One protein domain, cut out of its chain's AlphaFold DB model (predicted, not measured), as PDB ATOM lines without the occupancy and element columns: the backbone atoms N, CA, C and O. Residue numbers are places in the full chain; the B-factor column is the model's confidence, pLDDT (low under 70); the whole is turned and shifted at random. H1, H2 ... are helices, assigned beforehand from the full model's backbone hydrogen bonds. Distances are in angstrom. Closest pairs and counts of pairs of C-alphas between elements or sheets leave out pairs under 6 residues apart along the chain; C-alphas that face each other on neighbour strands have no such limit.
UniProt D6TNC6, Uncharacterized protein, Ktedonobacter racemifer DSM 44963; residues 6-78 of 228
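This is residues 6 to 78 of the 228 residues of an uncharacterized protein of Ktedonobacter racemifer DSM 44963 (UniProt D6TNC6). This domain has little regular structure: it is a loose rod of mostly loops, in which short helices H3 and H4 lie side by side as a hairpin. H1, H2 and residues 11 to 23 lie toward one end, and the link of residues 38 to 70 reaches the other. The 73 printed residues include four named helices, H1 to H4 in order, and no named strand; the class is all helix, with 26 residues in named elements. The radius of gyration of the C-alphas is 14.4 A and the spans are 45 by 22 by 21 A.

H1, residues 6 to 10, and H3, residues 29 to 37, are near each other. H2, residues 24 to 27, meets H3 only through their tight link. H3 and H4, residues 71 to 78, touch as a helical hairpin, at a shallow tilt of 20 degrees, opposite ways; their closest C-alphas, of Val 37 and Gln 76, are 5.7 A apart. H1 and H2 are apart, and H4 is apart from both. Every O i to N i+4 pair is within hydrogen-bond range in H1, H3 and H4; H2 is too short for one.

H1 begins at C-alpha 6 (179.677, 170.177, 115.884) and is 6.0 A long; H2 is 5.7 A, H3 12.0 A, and H4 11.1 A, ending at C-alpha 78 (163.528, 152.662, 113.462).

The C-alphas farthest apart, of Asp 15 and Glu 59, are 45.9 A apart. The printed part has no cut; the links H1 to H2 and H3 to H4 are long. Model pLDDT is under 70 at residues 6 to 27, 41 and 43 to 48.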
ATOM      1  N   PRO A   6     178.881 170.949 114.929       64.69
ATOM      2  CA  PRO A   6     179.677 170.177 115.884       64.69
ATOM      3  C   PRO A   6     179.208 168.727 116.053       64.69
ATOM      4  O   PRO A   6     180.041 167.838 116.079       64.69
ATOM      5  N   ALA A   7     177.895 168.474 116.061       63.09
ATOM      6  CA  ALA A   7     177.348 167.124 116.202       63.09
ATOM      7  C   ALA A   7     177.639 166.238 114.977       63.09
ATOM      8  O   ALA A   7     177.840 165.040 115.125       63.09
ATOM      9  N   LEU A   8     177.701 166.833 113.780       65.19
ATOM     10  CA  LEU A   8     178.070 166.123 112.550       65.19
ATOM     11  C   LEU A   8     179.556 165.733 112.546       65.19
ATOM     12  O   LEU A   8     179.898 164.671 112.042       65.19
ATOM     13  N   ASN A   9     180.415 166.550 113.162       63.97
ATOM     14  CA  ASN A   9     181.868 166.340 113.233       63.97
ATOM     15  C   ASN A   9     182.307 165.503 114.456       63.97
ATOM     16  O   ASN A   9     183.453 165.055 114.537       63.97
ATOM     17  N   GLU A  10     181.429 165.348 115.449       65.25
ATOM     18  CA  GLU A  10     181.662 164.553 116.661       65.25
ATOM     19  C   GLU A  10     181.425 163.054 116.436       65.25
ATOM     20  O   GLU A  10     181.984 162.242 117.174       65.25
ATOM     21  N   MET A  11     180.660 162.677 115.406       64.19
ATOM     22  CA  MET A  11     180.504 161.283 114.996       64.19
ATOM     23  C   MET A  11     181.816 160.771 114.393       64.19
ATOM     24  O   MET A  11     182.154 161.088 113.257       64.19
ATOM     25  N   LYS A  12     182.572 159.993 115.171       61.56
ATOM     26  CA  LYS A  12     183.851 159.410 114.755       61.56
ATOM     27  C   LYS A  12     183.792 157.893 114.854       61.56
ATOM     28  O   LYS A  12     183.441 157.367 115.906       61.56
ATOM     29  N   GLY A  13     184.148 157.219 113.766       59.34
ATOM     30  CA  GLY A  13     184.381 155.774 113.703       59.34
ATOM     31  C   GLY A  13     185.847 155.482 113.379       59.34
ATOM     32  O   GLY A  13     186.622 156.418 113.175       59.34
ATOM     33  N   GLU A  14     186.233 154.205 113.320       49.62
ATOM     34  CA  GLU A  14     187.619 153.808 113.005       49.62
ATOM     35  C   GLU A  14     188.096 154.355 111.643       49.62
ATOM     36  O   GLU A  14     189.239 154.793 111.553       49.62
ATOM     37  N   ASP A  15     187.193 154.473 110.658       52.62
ATOM     38  CA  ASP A  15     187.455 155.036 109.318       52.62
ATOM     39  C   ASP A  15     186.556 156.244 108.965       52.62
ATOM     40  O   ASP A  15     186.423 156.621 107.801       52.62
ATOM     41  N   PHE A  16     185.917 156.874 109.959       59.28
ATOM     42  CA  PHE A  16     184.921 157.928 109.733       59.28
ATOM     43  C   PHE A  16     185.196 159.174 110.585       59.28
ATOM     44  O   PHE A  16     185.376 159.086 111.804       59.28
ATOM     45  N   HIS A  17     185.225 160.351 109.957       59.19
ATOM     46  CA  HIS A  17     185.587 161.626 110.595       59.19
ATOM     47  C   HIS A  17     184.475 162.681 110.530       59.19
ATOM     48  O   HIS A  17     184.755 163.877 110.500       59.19
ATOM     49  N   GLY A  18     183.223 162.235 110.596       65.56
ATOM     50  CA  GLY A  18     182.055 163.104 110.585       65.56
ATOM     51  C   GLY A  18     181.472 163.306 109.190       65.56
ATOM     52  O   GLY A  18     182.080 162.964 108.182       65.56
ATOM     53  N   ILE A  19     180.250 163.836 109.155       66.38
ATOM     54  CA  ILE A  19     179.495 164.070 107.915       66.38
ATOM     55  C   ILE A  19     179.873 165.454 107.383       66.38
ATOM     56  O   ILE A  19     179.322 166.465 107.836       66.38
ATOM     57  N   ASP A  20     180.826 165.494 106.453       63.03
ATOM     58  CA  ASP A  20     181.313 166.731 105.827       63.03
ATOM     59  C   ASP A  20     180.628 167.029 104.473       63.03
ATOM     60  O   ASP A  20     180.518 168.206 104.106       63.03
ATOM     61  N   ASP A  21     180.104 166.012 103.768       62.41
ATOM     62  CA  ASP A  21     179.334 166.149 102.519       62.41
ATOM     63  C   ASP A  21     177.835 165.816 102.705       62.41
ATOM     64  O   ASP A  21     177.426 165.064 103.588       62.41
ATOM     65  N   ALA A  22     176.980 166.407 101.870       61.91
ATOM     66  CA  ALA A  22     175.538 166.175 101.863       61.91
ATOM     67  C   ALA A  22     175.158 164.781 101.333       61.91
ATOM     68  O   ALA A  22     174.080 164.295 101.670       61.91
ATOM     69  N   PHE A  23     176.021 164.163 100.522       60.12
ATOM     70  CA  PHE A  23     175.807 162.824  99.967       60.12
ATOM     71  C   PHE A  23     176.133 161.708 100.972       60.12
ATOM     72  O   PHE A  23     175.457 160.686 100.972       60.12
ATOM     73  N   ASP A  24     177.043 161.955 101.920       63.62
ATOM     74  CA  ASP A  24     177.393 161.014 103.000       63.62
ATOM     75  C   ASP A  24     176.267 160.867 104.047       63.62
ATOM     76  O   ASP A  24     176.284 159.995 104.917       63.62
ATOM     77  N   LEU A  25     175.268 161.755 104.002       67.25
ATOM     78  CA  LEU A  25     174.190 161.807 104.985       67.25
ATOM     79  C   LEU A  25     173.291 160.565 104.943       67.25
ATOM     80  O   LEU A  25     172.786 160.162 105.989       67.25
ATOM     81  N   GLU A  26     173.056 160.005 103.756       67.75
ATOM     82  CA  GLU A  26     172.152 158.866 103.561       67.75
ATOM     83  C   GLU A  26     172.739 157.586 104.168       67.75
ATOM     84  O   GLU A  26     172.062 156.900 104.934       67.75
ATOM     85  N   GLU A  27     174.032 157.345 103.947       67.94
ATOM     86  CA  GLU A  27     174.759 156.184 104.478       67.94
ATOM     87  C   GLU A  27     174.943 156.247 106.004       67.94
ATOM     88  O   GLU A  27     175.012 155.222 106.685       67.94
ATOM     89  N   HIS A  28     174.977 157.455 106.575       71.69
ATOM     90  CA  HIS A  28     175.214 157.670 108.007       71.69
ATOM     91  C   HIS A  28     173.967 158.083 108.798       71.69
ATOM     92  O   HIS A  28     174.047 158.385 109.997       71.69
ATOM     93  N   LEU A  29     172.795 158.045 108.163       74.38
ATOM     94  CA  LEU A  29     171.509 158.364 108.779       74.38
ATOM     95  C   LEU A  29     171.182 157.466 109.989       74.38
ATOM     96  O   LEU A  29     170.749 158.018 111.007       74.38
ATOM     97  N   PRO A  30     171.457 156.142 109.976       76.44
ATOM     98  CA  PRO A  30     171.268 155.288 111.152       76.44
ATOM     99  C   PRO A  30     172.123 155.722 112.351       76.44
ATOM    100  O   PRO A  30     171.635 155.778 113.479       76.44
ATOM    101  N   GLY A  31     173.381 156.104 112.109       75.19
ATOM    102  CA  GLY A  31     174.283 156.593 113.153       75.19
ATOM    103  C   GLY A  31     173.834 157.938 113.732       75.19
ATOM    104  O   GLY A  31     173.846 158.130 114.948       75.19
ATOM    105  N   LEU A  32     173.363 158.855 112.881       76.19
ATOM    106  CA  LEU A  32     172.774 160.126 113.316       76.19
ATOM    107  C   LEU A  32     171.495 159.928 114.124       76.19
ATOM    108  O   LEU A  32     171.236 160.660 115.084       76.19
ATOM    109  N   TRP A  33     170.682 158.960 113.716       80.06
ATOM    110  CA  TRP A  33     169.459 158.602 114.410       80.06
ATOM    111  C   TRP A  33     169.755 158.046 115.801       80.06
ATOM    112  O   TRP A  33     169.175 158.524 116.778       80.06
ATOM    113  N   ALA A  34     170.717 157.126 115.907       77.25
ATOM    114  CA  ALA A  34     171.182 156.581 117.176       77.25
ATOM    115  C   ALA A  34     171.797 157.667 118.074       77.25
ATOM    116  O   ALA A  34     171.448 157.755 119.246       77.25
ATOM    117  N   TYR A  35     172.604 158.582 117.525       77.75
ATOM    118  CA  TYR A  35     173.084 159.752 118.272       77.75
ATOM    119  C   TYR A  35     171.921 160.604 118.801       77.75
ATOM    120  O   TYR A  35     171.992 161.173 119.893       77.75
ATOM    121  N   ALA A  36     170.829 160.706 118.035       79.00
ATOM    122  CA  ALA A  36     169.708 161.553 118.394       79.00
ATOM    123  C   ALA A  36     168.773 160.975 119.449       79.00
ATOM    124  O   ALA A  36     168.417 161.656 120.415       79.00
ATOM    125  N   VAL A  37     168.362 159.738 119.239       81.44
ATOM    126  CA  VAL A  37     167.297 159.064 119.987       81.44
ATOM    127  C   VAL A  37     167.885 158.075 121.010       81.44
ATOM    128  O   VAL A  37     167.207 157.690 121.965       81.44
ATOM    129  N   GLY A  38     169.169 157.741 120.880       79.69
ATOM    130  CA  GLY A  38     169.867 156.724 121.662       79.69
ATOM    131  C   GLY A  38     169.696 155.328 121.068       79.69
ATOM    132  O   GLY A  38     168.813 155.101 120.236       79.69
ATOM    133  N   HIS A  39     170.517 154.388 121.519       80.56
ATOM    134  CA  HIS A  39     170.386 152.979 121.163       80.56
ATOM    135  C   HIS A  39     169.253 152.310 121.955       80.56
ATOM    136  O   HIS A  39     168.913 152.708 123.076       80.56
ATOM    137  N   VAL A  40     168.661 151.263 121.370       76.56
ATOM    138  CA  VAL A  40     167.682 150.414 122.063       76.56
ATOM    139  C   VAL A  40     168.372 149.732 123.246       76.56
ATOM    140  O   VAL A  40     169.345 149.007 123.061       76.56
ATOM    141  N   GLY A  41     167.869 149.970 124.459       68.38
ATOM    142  CA  GLY A  41     168.471 149.466 125.700       68.38
ATOM    143  C   GLY A  41     169.511 150.393 126.344       68.38
ATOM    144  O   GLY A  41     169.973 150.088 127.442       68.38
ATOM    145  N   GLY A  42     169.810 151.542 125.727       71.00
ATOM    146  CA  GLY A  42     170.789 152.516 126.218       71.00
ATOM    147  C   GLY A  42     172.215 152.266 125.719       71.00
ATOM    148  O   GLY A  42     172.463 151.356 124.929       71.00
ATOM    149  N   GLY A  43     173.147 153.103 126.177       69.06
ATOM    150  CA  GLY A  43     174.574 152.978 125.892       69.06
ATOM    151  C   GLY A  43     175.219 151.796 126.623       69.06
ATOM    152  O   GLY A  43     174.560 151.054 127.349       69.06
ATOM    153  N   GLU A  44     176.537 151.629 126.477       64.50
ATOM    154  CA  GLU A  44     177.302 150.542 127.125       64.50
ATOM    155  C   GLU A  44     177.169 150.508 128.663       64.50
ATOM    156  O   GLU A  44     177.423 149.485 129.298       64.50
ATOM    157  N   ASP A  45     176.753 151.620 129.268       68.62
ATOM    158  CA  ASP A  45     176.495 151.780 130.698       68.62
ATOM    159  C   ASP A  45     175.041 151.471 131.113       68.62
ATOM    160  O   ASP A  45     174.706 151.546 132.300       68.62
ATOM    161  N   GLY A  46     174.174 151.113 130.161       62.62
ATOM    162  CA  GLY A  46     172.746 150.870 130.371       62.62
ATOM    163  C   GLY A  46     171.940 152.140 130.654       62.62
ATOM    164  O   GLY A  46     170.795 152.053 131.108       62.62
ATOM    165  N   LEU A  47     172.521 153.324 130.430       65.62
ATOM    166  CA  LEU A  47     171.829 154.603 130.541       65.62
ATOM    167  C   LEU A  47     171.365 155.091 129.162       65.62
ATOM    168  O   LEU A  47     171.960 154.744 128.145       65.62
ATOM    169  N   PRO A  48     170.306 155.917 129.092       66.25
ATOM    170  CA  PRO A  48     169.897 156.531 127.834       66.25
ATOM    171  C   PRO A  48     171.026 157.414 127.285       66.25
ATOM    172  O   PRO A  48     171.409 158.394 127.925       66.25
ATOM    173  N   ASP A  49     171.525 157.079 126.102       74.31
ATOM    174  CA  ASP A  49     172.678 157.696 125.435       74.31
ATOM    175  C   ASP A  49     172.285 158.725 124.355       74.31
ATOM    176  O   ASP A  49     173.137 159.430 123.818       74.31
ATOM    177  N   GLY A  50     170.983 158.873 124.084       75.25
ATOM    178  CA  GLY A  50     170.424 159.880 123.180       75.25
ATOM    179  C   GLY A  50     170.147 161.234 123.840       75.25
ATOM    180  O   GLY A  50     169.756 161.324 125.007       75.25
ATOM    181  N   TRP A  51     170.276 162.321 123.070       76.31
ATOM    182  CA  TRP A  51     169.934 163.670 123.554       76.31
ATOM    183  C   TRP A  51     168.426 163.949 123.569       76.31
ATOM    184  O   TRP A  51     167.965 164.821 124.315       76.31
ATOM    185  N   LEU A  52     167.644 163.226 122.762       81.06
ATOM    186  CA  LEU A  52     166.186 163.253 122.794       81.06
ATOM    187  C   LEU A  52     165.653 162.112 123.649       81.06
ATOM    188  O   LEU A  52     166.205 161.018 123.666       81.06
ATOM    189  N   ARG A  53     164.543 162.369 124.344       81.94
ATOM    190  CA  ARG A  53     163.796 161.349 125.082       81.94
ATOM    191  C   ARG A  53     162.313 161.671 125.048       81.94
ATOM    192  O   ARG A  53     161.926 162.808 125.336       81.94
ATOM    193  N   TYR A  54     161.488 160.669 124.781       84.38
ATOM    194  CA  TYR A  54     160.047 160.770 124.978       84.38
ATOM    195  C   TYR A  54     159.685 160.230 126.361       84.38
ATOM    196  O   TYR A  54     159.856 159.049 126.646       84.38
ATOM    197  N   VAL A  55     159.250 161.123 127.248       84.69
ATOM    198  CA  VAL A  55     159.065 160.840 128.679       84.69
ATOM    199  C   VAL A  55     157.624 161.061 129.122       84.69
ATOM    200  O   VAL A  55     156.937 161.948 128.610       84.69
ATOM    201  N   ILE A  56     157.189 160.290 130.117       85.19
ATOM    202  CA  ILE A  56     155.862 160.413 130.731       85.19
ATOM    203  C   ILE A  56     155.959 161.345 131.940       85.19
ATOM    204  O   ILE A  56     156.789 161.149 132.828       85.19
ATOM    205  N   ALA A  57     155.108 162.373 131.978       86.50
ATOM    206  CA  ALA A  57     155.065 163.306 133.098       86.50
ATOM    207  C   ALA A  57     154.661 162.593 134.396       86.50
ATOM    208  O   ALA A  57     153.684 161.848 134.431       86.50
ATOM    209  N   THR A  58     155.412 162.851 135.466       85.19
ATOM    210  CA  THR A  58     155.166 162.320 136.814       85.19
ATOM    211  C   THR A  58     155.102 163.464 137.825       85.19
ATOM    212  O   THR A  58     155.279 164.627 137.465       85.19
ATOM    213  N   GLU A  59     154.834 163.149 139.094       84.12
ATOM    214  CA  GLU A  59     154.791 164.137 140.183       84.12
ATOM    215  C   GLU A  59     156.162 164.782 140.479       84.12
ATOM    216  O   GLU A  59     156.222 165.811 141.150       84.12
ATOM    217  N   ASP A  60     157.264 164.215 139.969       82.62
ATOM    218  CA  ASP A  60     158.605 164.789 140.114       82.62
ATOM    219  C   ASP A  60     158.770 166.018 139.204       82.62
ATOM    220  O   ASP A  60     158.540 165.973 137.995       82.62
ATOM    221  N   THR A  61     159.237 167.128 139.766       82.25
ATOM    222  CA  THR A  61     159.555 168.351 139.018       82.25
ATOM    223  C   THR A  61     160.767 168.161 138.093       82.25
ATOM    224  O   THR A  61     160.924 168.892 137.108       82.25
ATOM    225  N   ASN A  62     161.644 167.193 138.386       80.06
ATOM    226  CA  ASN A  62     162.850 166.941 137.609       80.06
ATOM    227  C   ASN A  62     162.599 166.002 136.419       80.06
ATOM    228  O   ASN A  62     162.597 164.777 136.542       80.06
ATOM    229  N   ARG A  63     162.498 166.597 135.224       77.12
ATOM    230  CA  ARG A  63     162.259 165.892 133.953       77.12
ATOM    231  C   ARG A  63     163.307 164.837 133.602       77.12
ATOM    232  O   ARG A  63     163.005 163.932 132.830       77.12
ATOM    233  N   SER A  64     164.532 164.930 134.131       73.88
ATOM    234  CA  SER A  64     165.577 163.944 133.823       73.88
ATOM    235  C   SER A  64     165.275 162.563 134.413       73.88
ATOM    236  O   SER A  64     165.698 161.565 133.832       73.88
ATOM    237  N   ARG A  65     164.485 162.508 135.495       78.62
ATOM    238  CA  ARG A  65     164.091 161.286 136.215       78.62
ATOM    239  C   ARG A  65     162.782 160.677 135.731       78.62
ATOM    240  O   ARG A  65     162.360 159.648 136.248       78.62
ATOM    241  N   TRP A  66     162.122 161.324 134.776       84.88
ATOM    242  CA  TRP A  66     160.867 160.817 134.253       84.88
ATOM    243  C   TRP A  66     161.093 159.515 133.486       84.88
ATOM    244  O   TRP A  66     162.065 159.431 132.725       84.88
ATOM    245  N   PRO A  67     160.211 158.518 133.669       83.44
ATOM    246  CA  PRO A  67     160.292 157.277 132.923       83.44
ATOM    247  C   PRO A  67     160.093 157.554 131.431       83.44
ATOM    248  O   PRO A  67     159.312 158.425 131.028       83.44
ATOM    249  N   VAL A  68     160.828 156.804 130.619       84.06
ATOM    250  CA  VAL A  68     160.725 156.839 129.161       84.06
ATOM    251  C   VAL A  68     159.453 156.097 128.740       84.06
ATOM    252  O   VAL A  68     159.076 155.099 129.352       84.06
ATOM    253  N   HIS A  69     158.751 156.623 127.739       85.50
ATOM    254  CA  HIS A  69     157.548 155.993 127.204       85.50
ATOM    255  C   HIS A  69     157.914 154.694 126.459       85.50
ATOM    256  O   HIS A  69     158.894 154.714 125.719       85.50
ATOM    257  N   PRO A  70     157.140 153.597 126.572       83.75
ATOM    258  CA  PRO A  70     157.447 152.330 125.893       83.75
ATOM    259  C   PRO A  70     157.601 152.474 124.369       83.75
ATOM    260  O   PRO A  70     158.531 151.931 123.789       83.75
ATOM    261  N   ASP A  71     156.772 153.297 123.721       82.50
ATOM    262  CA  ASP A  71     156.897 153.601 122.282       82.50
ATOM    263  C   ASP A  71     158.237 154.252 121.882       82.50
ATOM    264  O   ASP A  71     158.558 154.325 120.698       82.50
ATOM    265  N   TRP A  72     159.031 154.739 122.841       85.38
ATOM    266  CA  TRP A  72     160.365 155.261 122.557       85.38
ATOM    267  C   TRP A  72     161.311 154.172 122.053       85.38
ATOM    268  O   TRP A  72     162.122 154.458 121.180       85.38
ATOM    269  N   GLU A  73     161.161 152.928 122.517       78.81
ATOM    270  CA  GLU A  73     161.950 151.788 122.027       78.81
ATOM    271  C   GLU A  73     161.696 151.539 120.533       78.81
ATOM    272  O   GLU A  73     162.626 151.262 119.778       78.81
ATOM    273  N   VAL A  74     160.453 151.730 120.077       82.06
ATOM    274  CA  VAL A  74     160.079 151.624 118.656       82.06
ATOM    275  C   VAL A  74     160.772 152.706 117.828       82.06
ATOM    276  O   VAL A  74     161.253 152.445 116.730       82.06
ATOM    277  N   ILE A  75     160.852 153.926 118.362       80.56
ATOM    278  CA  ILE A  75     161.520 155.051 117.701       80.56
ATOM    279  C   ILE A  75     163.036 154.815 117.669       80.56
ATOM    280  O   ILE A  75     163.657 155.029 116.632       80.56
ATOM    281  N   GLN A  76     163.636 154.321 118.753       82.31
ATOM    282  CA  GLN A  76     165.058 153.954 118.798       82.31
ATOM    283  C   GLN A  76     165.399 152.843 117.789       82.31
ATOM    284  O   GLN A  76     166.441 152.901 117.140       82.31
ATOM    285  N   GLY A  77     164.490 151.885 117.589       76.44
ATOM    286  CA  GLY A  77     164.646 150.770 116.652       76.44
ATOM    287  C   GLY A  77     164.344 151.080 115.179       76.44
ATOM    288  O   GLY A  77     164.429 150.172 114.356       76.44
ATOM    289  N   ALA A  78     164.010 152.324 114.811       78.69
ATOM    290  CA  ALA A  78     163.528 152.662 113.462       78.69
ATOM    291  C   ALA A  78     164.502 152.311 112.315       78.69
ATOM    292  O   ALA A  78     164.053 152.039 111.209       78.69
TER     293      ALA A  78